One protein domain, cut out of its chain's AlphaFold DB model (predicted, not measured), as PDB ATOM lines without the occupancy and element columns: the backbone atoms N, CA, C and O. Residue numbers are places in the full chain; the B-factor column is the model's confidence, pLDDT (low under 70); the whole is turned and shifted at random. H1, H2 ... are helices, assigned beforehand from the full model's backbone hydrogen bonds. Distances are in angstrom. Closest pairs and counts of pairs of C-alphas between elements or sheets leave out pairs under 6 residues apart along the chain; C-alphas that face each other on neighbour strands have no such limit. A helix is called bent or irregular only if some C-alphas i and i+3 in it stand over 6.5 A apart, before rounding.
ATOM      1  N   HIS A 755     -14.850  20.395 -22.360       87.88
ATOM      2  CA  HIS A 755     -14.470  21.785 -22.088       87.88
ATOM      3  C   HIS A 755     -12.950  21.942 -21.960       87.88
ATOM      4  O   HIS A 755     -12.391  22.870 -22.550       87.88
ATOM      5  N   ALA A 756     -12.277  20.992 -21.303       90.19
ATOM      6  CA  ALA A 756     -10.817  20.934 -21.234       90.19
ATOM      7  C   ALA A 756     -10.176  20.864 -22.633       90.19
ATOM      8  O   ALA A 756      -9.416  21.751 -23.028       90.19
ATOM      9  N   ALA A 757     -10.572  19.879 -23.446       91.81
ATOM     10  CA  ALA A 757     -10.092  19.738 -24.818       91.81
ATOM     11  C   ALA A 757     -10.421  20.967 -25.688       91.81
ATOM     12  O   ALA A 757      -9.615  21.341 -26.538       91.81
ATOM     13  N   LYS A 758     -11.558  21.645 -25.464       90.94
ATOM     14  CA  LYS A 758     -11.915  22.879 -26.184       90.94
ATOM     15  C   LYS A 758     -11.050  24.074 -25.775       90.94
ATOM     16  O   LYS A 758     -10.756  24.917 -26.623       90.94
ATOM     17  N   ALA A 759     -10.618  24.161 -24.518       91.44
ATOM     18  CA  ALA A 759      -9.654  25.167 -24.074       91.44
ATOM     19  C   ALA A 759      -8.264  24.928 -24.697       91.44
ATOM     20  O   ALA A 759      -7.677  25.859 -25.254       91.44
ATOM     21  N   VAL A 760      -7.803  23.673 -24.726       93.75
ATOM     22  CA  VAL A 760      -6.569  23.272 -25.425       93.75
ATOM     23  C   VAL A 760      -6.656  23.553 -26.933       93.75
ATOM     24  O   VAL A 760      -5.735  24.137 -27.496       93.75
ATOM     25  N   GLU A 761      -7.783  23.251 -27.590       94.81
ATOM     26  CA  GLU A 761      -8.010  23.554 -29.016       94.81
ATOM     27  C   GLU A 761      -7.963  25.063 -29.312       94.81
ATOM     28  O   GLU A 761      -7.410  25.473 -30.335       94.81
ATOM     29  N   ARG A 762      -8.512  25.905 -28.419       94.81
ATOM     30  CA  ARG A 762      -8.430  27.374 -28.530       94.81
ATOM     31  C   ARG A 762      -6.978  27.853 -28.439       94.81
ATOM     32  O   ARG A 762      -6.563  28.652 -29.276       94.81
ATOM     33  N   LYS A 763      -6.198  27.351 -27.472       93.88
ATOM     34  CA  LYS A 763      -4.778  27.712 -27.314       93.88
ATOM     35  C   LYS A 763      -3.925  27.209 -28.481       93.88
ATOM     36  O   LYS A 763      -3.134  27.984 -29.009       93.88
ATOM     37  N   GLY A 764      -4.132  25.971 -28.936       94.12
ATOM     38  CA  GLY A 764      -3.481  25.419 -30.128       94.12
ATOM     39  C   GLY A 764      -3.792  26.237 -31.383       94.12
ATOM     40  O   GLY A 764      -2.874  26.678 -32.066       94.12
ATOM     41  N   SER A 765      -5.069  26.569 -31.610       95.31
ATOM     42  CA  SER A 765      -5.497  27.415 -32.738       95.31
ATOM     43  C   SER A 765      -4.870  28.815 -32.725       95.31
ATOM     44  O   SER A 765      -4.702  29.401 -33.791       95.31
ATOM     45  N   ALA A 766      -4.536  29.357 -31.549       94.06
ATOM     46  CA  ALA A 766      -3.869  30.652 -31.402       94.06
ATOM     47  C   ALA A 766      -2.342  30.591 -31.624       94.06
ATOM     48  O   ALA A 766      -1.733  31.619 -31.897       94.06
ATOM     49  N   LEU A 767      -1.729  29.406 -31.516       92.38
ATOM     50  CA  LEU A 767      -0.301  29.183 -31.770       92.38
ATOM     51  C   LEU A 767      -0.054  28.737 -33.223       92.38
ATOM     52  O   LEU A 767       0.724  29.347 -33.957       92.38
ATOM     53  N   PHE A 768      -0.738  27.680 -33.657       94.19
ATOM     54  CA  PHE A 768      -0.475  26.987 -34.924       94.19
ATOM     55  C   PHE A 768      -1.487  27.326 -36.032       94.19
ATOM     56  O   PHE A 768      -1.302  26.940 -37.181       94.19
ATOM     57  N   GLY A 769      -2.540  28.081 -35.706       89.38
ATOM     58  CA  GLY A 769      -3.629  28.418 -36.620       89.38
ATOM     59  C   GLY A 769      -4.817  27.458 -36.514       89.38
ATOM     60  O   GLY A 769      -4.690  26.269 -36.216       89.38
ATOM     61  N   SER A 770      -6.025  27.975 -36.749       89.25
ATOM     62  CA  SER A 770      -7.245  27.174 -36.615       89.25
ATOM     63  C   SER A 770      -7.296  26.050 -37.656       89.25
ATOM     64  O   SER A 770      -7.234  26.310 -38.857       89.25
ATOM     65  N   LYS A 771      -7.489  24.812 -37.180       86.06
ATOM     66  CA  LYS A 771      -7.472  23.560 -37.965       86.06
ATOM     67  C   LYS A 771      -6.105  23.155 -38.539       86.06
ATOM     68  O   LYS A 771      -6.076  22.363 -39.479       86.06
ATOM     69  N   SER A 772      -4.999  23.653 -37.987       93.69
ATOM     70  CA  SER A 772      -3.674  23.119 -38.320       93.69
ATOM     71  C   SER A 772      -3.526  21.656 -37.863       93.69
ATOM     72  O   SER A 772      -4.249  21.194 -36.968       93.69
ATOM     73  N   LEU A 773      -2.577  20.926 -38.457       92.81
ATOM     74  CA  LEU A 773      -2.284  19.541 -38.079       92.81
ATOM     75  C   LEU A 773      -1.758  19.465 -36.638       92.81
ATOM     76  O   LEU A 773      -2.175  18.604 -35.870       92.81
ATOM     77  N   GLU A 774      -0.928  20.425 -36.244       92.06
ATOM     78  CA  GLU A 774      -0.301  20.550 -34.924       92.06
ATOM     79  C   GLU A 774      -1.341  20.850 -33.839       92.06
ATOM     80  O   GLU A 774      -1.238  20.346 -32.722       92.06
ATOM     81  N   THR A 775      -2.387  21.618 -34.168       94.00
ATOM     82  CA  THR A 775      -3.537  21.839 -33.276       94.00
ATOM     83  C   THR A 775      -4.303  20.536 -33.044       94.00
ATOM     84  O   THR A 775      -4.679  20.235 -31.910       94.00
ATOM     85  N   ALA A 776      -4.513  19.735 -34.095       93.75
ATOM     86  CA  ALA A 776      -5.159  18.429 -33.974       93.75
ATOM     87  C   ALA A 776      -4.280  17.419 -33.210       93.75
ATOM     88  O   ALA A 776      -4.792  16.686 -32.363       93.75
ATOM     89  N   GLN A 777      -2.965  17.416 -33.447       94.75
ATOM     90  CA  GLN A 777      -1.986  16.599 -32.723       94.75
ATOM     91  C   GLN A 777      -1.918  16.967 -31.235       94.75
ATOM     92  O   GLN A 777      -1.977  16.068 -30.400       94.75
ATOM     93  N   LEU A 778      -1.890  18.261 -30.890       95.25
ATOM     94  CA  LEU A 778      -1.879  18.739 -29.503       95.25
ATOM     95  C   LEU A 778      -3.127  18.266 -28.745       95.25
ATOM     96  O   LEU A 778      -3.018  17.693 -27.665       95.25
ATOM     97  N   VAL A 779      -4.316  18.457 -29.331       94.81
ATOM     98  CA  VAL A 779      -5.582  17.993 -28.737       94.81
ATOM     99  C   VAL A 779      -5.640  16.458 -28.672       94.81
ATOM    100  O   VAL A 779      -6.208  15.914 -27.728       94.81
ATOM    101  N   SER A 780      -5.030  15.752 -29.630       95.44
ATOM    102  CA  SER A 780      -4.937  14.287 -29.636       95.44
ATOM    103  C   SER A 780      -4.034  13.759 -28.513       95.44
ATOM    104  O   SER A 780      -4.496  12.949 -27.709       95.44
ATOM    105  N   LYS A 781      -2.793  14.258 -28.379       95.19
ATOM    106  CA  LYS A 781      -1.895  13.885 -27.268       95.19
ATOM    107  C   LYS A 781      -2.500  14.264 -25.912       95.19
ATOM    108  O   LYS A 781      -2.490  13.442 -25.003       95.19
ATOM    109  N   PHE A 782      -3.125  15.442 -25.796       95.06
ATOM    110  CA  PHE A 782      -3.849  15.846 -24.585       95.06
ATOM    111  C   PHE A 782      -4.962  14.862 -24.199       95.06
ATOM    112  O   PHE A 782      -5.019  14.426 -23.050       95.06
ATOM    113  N   LYS A 783      -5.812  14.456 -25.154       93.75
ATOM    114  CA  LYS A 783      -6.846  13.439 -24.909       93.75
ATOM    115  C   LYS A 783      -6.247  12.089 -24.515       93.75
ATOM    116  O   LYS A 783      -6.750  11.492 -23.572       93.75
ATOM    117  N   LYS A 784      -5.184  11.622 -25.186       93.44
ATOM    118  CA  LYS A 784      -4.498  10.369 -24.821       93.44
ATOM    119  C   LYS A 784      -4.025  10.394 -23.368       93.44
ATOM    120  O   LYS A 784      -4.364   9.487 -22.625       93.44
ATOM    121  N   MET A 785      -3.337  11.458 -22.950       94.12
ATOM    122  CA  MET A 785      -2.900  11.627 -21.559       94.12
ATOM    123  C   MET A 785      -4.086  11.636 -20.576       94.12
ATOM    124  O   MET A 785      -4.012  10.995 -19.538       94.12
ATOM    125  N   CYS A 786      -5.214  12.273 -20.907       90.50
ATOM    126  CA  CYS A 786      -6.411  12.234 -20.050       90.50
ATOM    127  C   CYS A 786      -7.070  10.839 -19.964       90.50
ATOM    128  O   CYS A 786      -7.699  10.513 -18.960       90.50
ATOM    129  N   HIS A 787      -6.929  10.012 -21.003       87.94
ATOM    130  CA  HIS A 787      -7.478   8.653 -21.065       87.94
ATOM    131  C   HIS A 787      -6.507   7.555 -20.598       87.94
ATOM    132  O   HIS A 787      -6.873   6.388 -20.656       87.94
ATOM    133  N   ALA A 788      -5.307   7.904 -20.126       87.25
ATOM    134  CA  ALA A 788      -4.379   6.940 -19.544       87.25
ATOM    135  C   ALA A 788      -4.975   6.306 -18.275       87.25
ATOM    136  O   ALA A 788      -5.430   7.033 -17.387       87.25
ATOM    137  N   HIS A 789      -4.958   4.974 -18.183       78.88
ATOM    138  CA  HIS A 789      -5.548   4.203 -17.081       78.88
ATOM    139  C   HIS A 789      -4.530   3.757 -16.016       78.88
ATOM    140  O   HIS A 789      -4.946   3.307 -14.951       78.88
ATOM    141  N   THR A 790      -3.221   3.904 -16.249       82.69
ATOM    142  CA  THR A 790      -2.183   3.762 -15.205       82.69
ATOM    143  C   THR A 790      -1.271   4.984 -15.149       82.69
ATOM    144  O   THR A 790      -1.176   5.745 -16.117       82.69
ATOM    145  N   ALA A 791      -0.587   5.178 -14.015       85.94
ATOM    146  CA  ALA A 791       0.419   6.229 -13.874       85.94
ATOM    147  C   ALA A 791       1.533   6.062 -14.923       85.94
ATOM    148  O   ALA A 791       1.861   7.015 -15.619       85.94
ATOM    149  N   ASP A 792       2.015   4.836 -15.144       86.38
ATOM    150  CA  ASP A 792       3.080   4.542 -16.117       86.38
ATOM    151  C   ASP A 792       2.630   4.754 -17.570       86.38
ATOM    152  O   ASP A 792       3.438   5.061 -18.444       86.38
ATOM    153  N   GLU A 793       1.342   4.576 -17.882       88.19
ATOM    154  CA  GLU A 793       0.785   4.982 -19.176       88.19
ATOM    155  C   GLU A 793       0.744   6.506 -19.310       88.19
ATOM    156  O   GLU A 793       1.163   7.032 -20.344       88.19
ATOM    157  N   PHE A 794       0.306   7.217 -18.266       91.25
ATOM    158  CA  PHE A 794       0.299   8.675 -18.266       91.25
ATOM    159  C   PHE A 794       1.717   9.241 -18.419       91.25
ATOM    160  O   PHE A 794       1.929  10.055 -19.313       91.25
ATOM    161  N   GLU A 795       2.698   8.786 -17.634       91.50
ATOM    162  CA  GLU A 795       4.058   9.339 -17.661       91.50
ATOM    163  C   GLU A 795       4.825   8.972 -18.940       91.50
ATOM    164  O   GLU A 795       5.571   9.804 -19.464       91.50
ATOM    165  N   ARG A 796       4.580   7.801 -19.553       93.19
ATOM    166  CA  ARG A 796       5.090   7.506 -20.910       93.19
ATOM    167  C   ARG A 796       4.501   8.455 -21.957       93.19
ATOM    168  O   ARG A 796       5.241   8.985 -22.785       93.19
ATOM    169  N   LEU A 797       3.189   8.707 -21.918       93.94
ATOM    170  CA  LEU A 797       2.522   9.641 -22.836       93.94
ATOM    171  C   LEU A 797       2.919  11.106 -22.578       93.94
ATOM    172  O   LEU A 797       3.026  11.888 -23.524       93.94
ATOM    173  N   TYR A 798       3.168  11.478 -21.323       92.75
ATOM    174  CA  TYR A 798       3.628  12.809 -20.933       92.75
ATOM    175  C   TYR A 798       5.102  13.028 -21.289       92.75
ATOM    176  O   TYR A 798       5.460  14.119 -21.726       92.75
ATOM    177  N   THR A 799       5.931  11.982 -21.238       93.12
ATOM    178  CA  THR A 799       7.317  11.997 -21.734       93.12
ATOM    179  C   THR A 799       7.369  12.125 -23.259       93.12
ATOM    180  O   THR A 799       8.058  13.004 -23.770       93.12
ATOM    181  N   ASP A 800       6.567  11.356 -24.003       93.88
ATOM    182  CA  ASP A 800       6.384  11.530 -25.456       93.88
ATOM    183  C   ASP A 800       5.891  12.952 -25.809       93.88
ATOM    184  O   ASP A 800       6.369  13.585 -26.757       93.88
ATOM    185  N   PHE A 801       4.968  13.509 -25.020       94.50
ATOM    186  CA  PHE A 801       4.535  14.898 -25.164       94.50
ATOM    187  C   PHE A 801       5.663  15.905 -24.860       94.50
ATOM    188  O   PHE A 801       5.856  16.837 -25.643       94.50
ATOM    189  N   LYS A 802       6.436  15.703 -23.785       92.12
ATOM    190  CA  LYS A 802       7.593  16.522 -23.382       92.12
ATOM    191  C   LYS A 802       8.655  16.547 -24.482       92.12
ATOM    192  O   LYS A 802       9.030  17.634 -24.899       92.12
ATOM    193  N   LEU A 803       9.043  15.393 -25.027       91.56
ATOM    194  CA  LEU A 803       9.999  15.281 -26.141       91.56
ATOM    195  C   LEU A 803       9.487  15.919 -27.446       91.56
ATOM    196  O   LEU A 803      10.269  16.441 -28.230       91.56
ATOM    197  N   THR A 804       8.172  15.913 -27.688       91.31
ATOM    198  CA  THR A 804       7.588  16.515 -28.907       91.31
ATOM    199  C   THR A 804       7.403  18.035 -28.808       91.31
ATOM    200  O   THR A 804       7.346  18.711 -29.838       91.31
ATOM    201  N   TYR A 805       7.224  18.574 -27.595       91.88
ATOM    202  CA  TYR A 805       6.795  19.964 -27.402       91.88
ATOM    203  C   TYR A 805       7.709  20.834 -26.527       91.88
ATOM    204  O   TYR A 805       7.614  22.051 -26.658       91.88
ATOM    205  N   LYS A 806       8.576  20.297 -25.657       91.44
ATOM    206  CA  LYS A 806       9.555  21.104 -24.904       91.44
ATOM    207  C   LYS A 806      10.765  21.407 -25.800       91.44
ATOM    208  O   LYS A 806      11.262  20.517 -26.479       91.44
ATOM    209  N   LYS A 807      11.268  22.643 -25.762       87.00
ATOM    210  CA  LYS A 807      12.579  23.006 -26.329       87.00
ATOM    211  C   LYS A 807      13.679  22.700 -25.302       87.00
ATOM    212  O   LYS A 807      13.538  23.048 -24.126       87.00
ATOM    213  N   GLU A 808      14.750  22.035 -25.722       82.25
ATOM    214  CA  GLU A 808      15.918  21.798 -24.864       82.25
ATOM    215  C   GLU A 808      16.612  23.118 -24.497       82.25
ATOM    216  O   GLU A 808      16.396  24.147 -25.142       82.25
ATOM    217  N   GLY A 809      17.343  23.127 -23.381       79.00
ATOM    218  CA  GLY A 809      17.928  24.346 -22.805       79.00
ATOM    219  C   GLY A 809      16.928  25.390 -22.276       79.00
ATOM    220  O   GLY A 809      17.362  26.384 -21.710       79.00
ATOM    221  N   MET A 810      15.605  25.200 -22.420       79.31
ATOM    222  CA  MET A 810      14.598  26.151 -21.922       79.31
ATOM    223  C   MET A 810      13.865  25.683 -20.654       79.31
ATOM    224  O   MET A 810      13.246  24.615 -20.609       79.31
ATOM    225  N   ASP A 811      13.863  26.564 -19.658       79.88
ATOM    226  CA  ASP A 811      13.137  26.553 -18.379       79.88
ATOM    227  C   ASP A 811      11.672  27.023 -18.508       79.88
ATOM    228  O   ASP A 811      10.788  26.578 -17.772       79.88
ATOM    229  N   ARG A 812      11.411  27.909 -19.481       80.44
ATOM    230  CA  ARG A 812      10.129  28.595 -19.699       80.44
ATOM    231  C   ARG A 812       9.773  28.724 -21.179       80.44
ATOM    232  O   ARG A 812      10.552  28.399 -22.074       80.44
ATOM    233  N   ALA A 813       8.561  29.207 -21.451       81.69
ATOM    234  CA  ALA A 813       8.136  29.561 -22.800       81.69
ATOM    235  C   ALA A 813       8.533  31.003 -23.133       81.69
ATOM    236  O   ALA A 813       7.947  31.945 -22.589       81.69
ATOM    237  N   ASP A 814       9.461  31.168 -24.075       79.75
ATOM    238  CA  ASP A 814       9.634  32.449 -24.747       79.75
ATOM    239  C   ASP A 814       8.364  32.815 -25.545       79.75
ATOM    240  O   ASP A 814       7.729  31.976 -26.188       79.75
ATOM    241  N   LYS A 815       7.983  34.090 -25.458       76.81
ATOM    242  CA  LYS A 815       6.836  34.709 -26.139       76.81
ATOM    243  C   LYS A 815       7.252  35.405 -27.441       76.81
ATOM    244  O   LYS A 815       6.377  35.774 -28.228       76.81
ATOM    245  N   HIS A 816       8.553  35.615 -27.645       81.94
ATOM    246  CA  HIS A 816       9.130  36.314 -28.790       81.94
ATOM    247  C   HIS A 816       9.535  35.339 -29.909       81.94
ATOM    248  O   HIS A 816       9.339  35.665 -31.082       81.94
ATOM    249  N   ASP A 817       9.968  34.118 -29.574       85.44
ATOM    250  CA  ASP A 817      10.182  33.006 -30.508       85.44
ATOM    251  C   ASP A 817       8.876  32.578 -31.215       85.44
ATOM    252  O   ASP A 817       8.089  31.746 -30.751       85.44
ATOM    253  N   ARG A 818       8.653  33.158 -32.402       85.81
ATOM    254  CA  ARG A 818       7.539  32.845 -33.314       85.81
ATOM    255  C   ARG A 818       7.818  31.651 -34.237       85.81
ATOM    256  O   ARG A 818       6.984  31.366 -35.109       85.81
ATOM    257  N   SER A 819       8.935  30.935 -34.077       90.38
ATOM    258  CA  SER A 819       9.195  29.695 -34.825       90.38
ATOM    259  C   SER A 819       8.124  28.633 -34.538       90.38
ATOM    260  O   SER A 819       7.219  28.825 -33.715       90.38
ATOM    261  N   ILE A 820       8.175  27.502 -35.245       87.56
ATOM    262  CA  ILE A 820       7.293  26.377 -34.920       87.56
ATOM    263  C   ILE A 820       7.632  25.790 -33.541       87.56
ATOM    264  O   ILE A 820       6.723  25.423 -32.797       87.56
ATOM    265  N   ASP A 821       8.908  25.805 -33.152       88.06
ATOM    266  CA  ASP A 821       9.401  25.175 -31.927       88.06
ATOM    267  C   ASP A 821       9.248  26.068 -30.690       88.06
ATOM    268  O   ASP A 821       8.828  25.582 -29.644       88.06
ATOM    269  N   GLY A 822       9.409  27.389 -30.814       89.81
ATOM    270  CA  GLY A 822       8.990  28.345 -29.776       89.81
ATOM    271  C   GLY A 822       7.489  28.265 -29.480       89.81
ATOM    272  O   GLY A 822       7.049  28.304 -28.325       89.81
ATOM    273  N   ARG A 823       6.677  28.027 -30.520       91.88
ATOM    274  CA  ARG A 823       5.234  27.785 -30.380       91.88
ATOM    275  C   ARG A 823       4.895  26.405 -29.814       91.88
ATOM    276  O   ARG A 823       3.944  26.309 -29.037       91.88
ATOM    277  N   ARG A 824       5.667  25.359 -30.131       92.25
ATOM    278  CA  ARG A 824       5.582  24.049 -29.458       92.25
ATOM    279  C   ARG A 824       5.910  24.179 -27.970       92.25
ATOM    280  O   ARG A 824       5.096  23.768 -27.148       92.25
ATOM    281  N   ASN A 825       6.990  24.880 -27.629       93.00
ATOM    282  CA  ASN A 825       7.407  25.152 -26.253       93.00
ATOM    283  C   ASN A 825       6.328  25.936 -25.480       93.00
ATOM    284  O   ASN A 825       5.929  25.566 -24.376       93.00
ATOM    285  N   SER A 826       5.731  26.946 -26.122       91.75
ATOM    286  CA  SER A 826       4.546  27.661 -25.621       91.75
ATOM    287  C   SER A 826       3.305  26.778 -25.407       91.75
ATOM    288  O   SER A 826       2.440  27.134 -24.601       91.75
ATOM    289  N   ALA A 827       3.179  25.647 -26.110       92.69
ATOM    290  CA  ALA A 827       2.131  24.656 -25.868       92.69
ATOM    291  C   ALA A 827       2.498  23.705 -24.714       92.69
ATOM    292  O   ALA A 827       1.642  23.463 -23.864       92.69
ATOM    293  N   TYR A 828       3.751  23.238 -24.623       93.44
ATOM    294  CA  TYR A 828       4.243  22.432 -23.496       93.44
ATOM    295  C   TYR A 828       4.029  23.146 -22.155       93.44
ATOM    296  O   TYR A 828       3.318  22.636 -21.289       93.44
ATOM    297  N   TYR A 829       4.543  24.372 -22.011       91.25
ATOM    298  CA  TYR A 829       4.401  25.140 -20.771       91.25
ATOM    299  C   TYR A 829       2.951  25.524 -20.454       91.25
ATOM    300  O   TYR A 829       2.597  25.656 -19.282       91.25
ATOM    301  N   TYR A 830       2.080  25.641 -21.462       91.31
ATOM    302  CA  TYR A 830       0.644  25.793 -21.229       91.31
ATOM    303  C   TYR A 830       0.006  24.509 -20.671       91.31
ATOM    304  O   TYR A 830      -0.763  24.579 -19.713       91.31
ATOM    305  N   ILE A 831       0.333  23.336 -21.223       92.00
ATOM    306  CA  ILE A 831      -0.178  22.054 -20.719       92.00
ATOM    307  C   ILE A 831       0.338  21.769 -19.298       92.00
ATOM    308  O   ILE A 831      -0.471  21.464 -18.418       92.00
ATOM    309  N   ARG A 832       1.635  21.990 -19.032       89.50
ATOM    310  CA  ARG A 832       2.229  21.904 -17.685       89.50
ATOM    311  C   ARG A 832       1.536  22.862 -16.701       89.50
ATOM    312  O   ARG A 832       0.947  22.405 -15.729       89.50
ATOM    313  N   ARG A 833       1.538  24.182 -16.959       86.12
ATOM    314  CA  ARG A 833       1.092  25.208 -15.983       86.12
ATOM    315  C   ARG A 833      -0.422  25.245 -15.725       86.12
ATOM    316  O   ARG A 833      -0.826  25.725 -14.669       86.12
ATOM    317  N   TYR A 834      -1.259  24.779 -16.658       85.50
ATOM    318  CA  TYR A 834      -2.724  24.925 -16.557       85.50
ATOM    319  C   TYR A 834      -3.512  23.612 -16.450       85.50
ATOM    320  O   TYR A 834      -4.696  23.675 -16.121       85.50
ATOM    321  N   TRP A 835      -2.898  22.448 -16.699       89.31
ATOM    322  CA  TRP A 835      -3.619  21.167 -16.722       89.31
ATOM    323  C   TRP A 835      -2.992  20.110 -15.814       89.31
ATOM    324  O   TRP A 835      -3.645  19.681 -14.866       89.31
ATOM    325  N   PHE A 836      -1.746  19.700 -16.057       88.06
ATOM    326  CA  PHE A 836      -1.168  18.568 -15.319       88.06
ATOM    327  C   PHE A 836      -0.367  18.974 -14.070       88.06
ATOM    328  O   PHE A 836      -0.467  18.286 -13.060       88.06
ATOM    329  N   GLY A 837       0.326  20.117 -14.083       80.56
ATOM    330  CA  GLY A 837       1.175  20.563 -12.970       80.56
ATOM    331  C   GLY A 837       2.558  19.898 -12.963       80.56
ATOM    332  O   GLY A 837       3.134  19.643 -14.025       80.56
ATOM    333  N   ASN A 838       3.083  19.656 -11.764       68.75
ATOM    334  CA  ASN A 838       4.173  18.720 -11.473       68.75
ATOM    335  C   ASN A 838       3.683  17.699 -10.424       68.75
ATOM    336  O   ASN A 838       2.531  17.760  -9.991       68.75
ATOM    337  N   ASP A 839       4.545  16.778 -10.005       58.38
ATOM    338  CA  ASP A 839       4.149  15.690  -9.106       58.38
ATOM    339  C   ASP A 839       3.806  16.130  -7.682       58.38
ATOM    340  O   ASP A 839       2.920  15.545  -7.064       58.38
ATOM    341  N   GLN A 840       4.426  17.212  -7.211       49.03
ATOM    342  CA  GLN A 840       4.119  17.832  -5.921       49.03
ATOM    343  C   GLN A 840       2.799  18.632  -5.970       49.03
ATOM    344  O   GLN A 840       1.993  18.540  -5.049       49.03
ATOM    345  N   HIS A 841       2.532  19.371  -7.061       54.81
ATOM    346  CA  HIS A 841       1.321  20.189  -7.252       54.81
ATOM    347  C   HIS A 841       0.534  19.764  -8.518       54.81
ATOM    348  O   HIS A 841       0.587  20.443  -9.556       54.81
ATOM    349  N   PRO A 842      -0.244  18.659  -8.459       62.12
ATOM    350  CA  PRO A 842      -0.963  18.053  -9.594       62.12
ATOM    351  C   PRO A 842      -2.239  18.822 -10.017       62.12
ATOM    352  O   PRO A 842      -3.355  18.294 -10.020       62.12
ATOM    353  N   LYS A 843      -2.058  20.092 -10.406       74.19
ATOM    354  CA  LYS A 843      -3.057  21.173 -10.551       74.19
ATOM    355  C   LYS A 843      -4.478  20.747 -10.940       74.19
ATOM    356  O   LYS A 843      -5.420  21.031 -10.203       74.19
ATOM    357  N   HIS A 844      -4.663  20.121 -12.105       80.94
ATOM    358  CA  HIS A 844      -5.935  19.512 -12.524       80.94
ATOM    359  C   HIS A 844      -5.766  18.037 -12.952       80.94
ATOM    360  O   HIS A 844      -6.751  17.434 -13.380       80.94
ATOM    361  N   ARG A 845      -4.572  17.428 -12.794       83.88
ATOM    362  CA  ARG A 845      -4.257  16.038 -13.196       83.88
ATOM    363  C   ARG A 845      -5.272  15.051 -12.619       83.88
ATOM    364  O   ARG A 845      -5.915  14.324 -13.371       83.88
ATOM    365  N   HIS A 846      -5.519  15.127 -11.311       80.31
ATOM    366  CA  HIS A 846      -6.456  14.251 -10.593       80.31
ATOM    367  C   HIS A 846      -7.936  14.447 -11.004       80.31
ATOM    368  O   HIS A 846      -8.780  13.584 -10.754       80.31
ATOM    369  N   ASN A 847      -8.262  15.550 -11.689       78.69
ATOM    370  CA  ASN A 847      -9.631  15.911 -12.070       78.69
ATOM    371  C   ASN A 847      -9.956  15.600 -13.543       78.69
ATOM    372  O   ASN A 847     -11.127  15.703 -13.916       78.69
ATOM    373  N   ILE A 848      -8.953  15.248 -14.365       84.44
ATOM    374  CA  ILE A 848      -9.100  14.992 -15.816       84.44
ATOM    375  C   ILE A 848      -8.433  13.704 -16.323       84.44
ATOM    376  O   ILE A 848      -8.804  13.247 -17.401       84.44
ATOM    377  N   VAL A 849      -7.463  13.134 -15.596       86.25
ATOM    378  CA  VAL A 849      -6.760  11.899 -15.986       86.25
ATOM    379  C   VAL A 849      -7.378  10.692 -15.279       86.25
ATOM    380  O   VAL A 849      -7.532  10.714 -14.058       86.25
ATOM    381  N   ALA A 850      -7.704   9.632 -16.028       81.12
ATOM    382  CA  ALA A 850      -8.350   8.435 -15.478       81.12
ATOM    383  C   ALA A 850      -7.483   7.711 -14.428       81.12
ATOM    384  O   ALA A 850      -7.976   7.442 -13.338       81.12
ATOM    385  N   ALA A 851      -6.185   7.515 -14.686       80.31
ATOM    386  CA  ALA A 851      -5.225   6.887 -13.766       80.31
ATOM    387  C   ALA A 851      -5.164   7.506 -12.356       80.31
ATOM    388  O   ALA A 851      -4.837   6.824 -11.391       80.31
ATOM    389  N   TYR A 852      -5.479   8.799 -12.228       79.31
ATOM    390  CA  TYR A 852      -5.487   9.518 -10.950       79.31
ATOM    391  C   TYR A 852      -6.912   9.709 -10.390       79.31
ATOM    392  O   TYR A 852      -7.114  10.422  -9.403       79.31
ATOM    393  N   SER A 853      -7.923   9.084 -11.004       72.69
ATOM    394  CA  SER A 853      -9.294   9.061 -10.502       72.69
ATOM    395  C   SER A 853      -9.490   7.899  -9.532       72.69
ATOM    396  O   SER A 853      -9.525   6.736  -9.924       72.69
TER     397      SER A 853
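AT A GLANCE: This is residues 755 to 853 of the 1178 residues of the protein "YALI0A16207p" of Yarrowia lipolytica (strain CLIB 122 / E 150) (UniProt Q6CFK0). Four helices, H1 to H4, make an up-and-down bundle, each running against the one before it, and they meet in a ring, H1 with H2, H2 with H3, H3 with H4 and H4 with H1. The short helix H5 sits at one end of the bundle, near the last residues of H2 and H4, while a long loop, residues 806 to 819, joins H3 to H4. The printed part has 99 residues with five named helices, H1 to H5 in order, and no named strand: all helix. It is compact, with a radius of gyration of the C-alphas of 12.9 A and spans of 37 by 30 by 19 A.

HOW THE PARTS SIT: H4, residues 820 to 836, touches H3, residues 791 to 805, at Arg 824 and Tyr 805, the closest C-alphas, 4.7 A apart, a hairpin at a shallow tilt of 29 degrees. With residues 820 to 827 alone H4 touches H1, residues 755 to 768, opposite ways at a shallow tilt of 19 degrees; the closest C-alphas, of Arg 823 and Leu 767, are 5.9 A apart. H1 and H2, residues 773 to 786, touch as a hairpin, closest at the C-alphas of Gly 764 and Thr 775, 4.8 A. H2 and H3 form another hairpin, closest at the C-alphas of Met 785 and Phe 794, 5.5 A. H2 and H4 are near each other; H1 and H3 are apart. H5, residues 845 to 848, is close to but not clearly touching H4, with the C-alphas of Phe 836 and Arg 845 closest at 4.5 A. In H1, H2 and H3 every O i to N i+4 pair is within hydrogen-bond range, in H4 12 of 13; H5 is too short for one.

IN THESE COORDINATES: H4 is 22.7 A long from first to last C-alpha and irregular, with C-alphas 833 and 836 7.0 A apart; H3 is 20.3 A, H2 19.9 A, H1 19.7 A and H5 5.6 A. C-alpha 755 of H1 is at (-14.470, 21.785, -22.088), and C-alpha 848 of H5 at (-9.100, 14.992, -15.816).

THE WHOLE: The C-alphas farthest apart, of His 816 and Ser 853, are 37.6 A apart. The printed part has no cut; the link from H3 to H4 is long. Mean pLDDT of the printed part is 87.2, with residues 838 to 842 under 70.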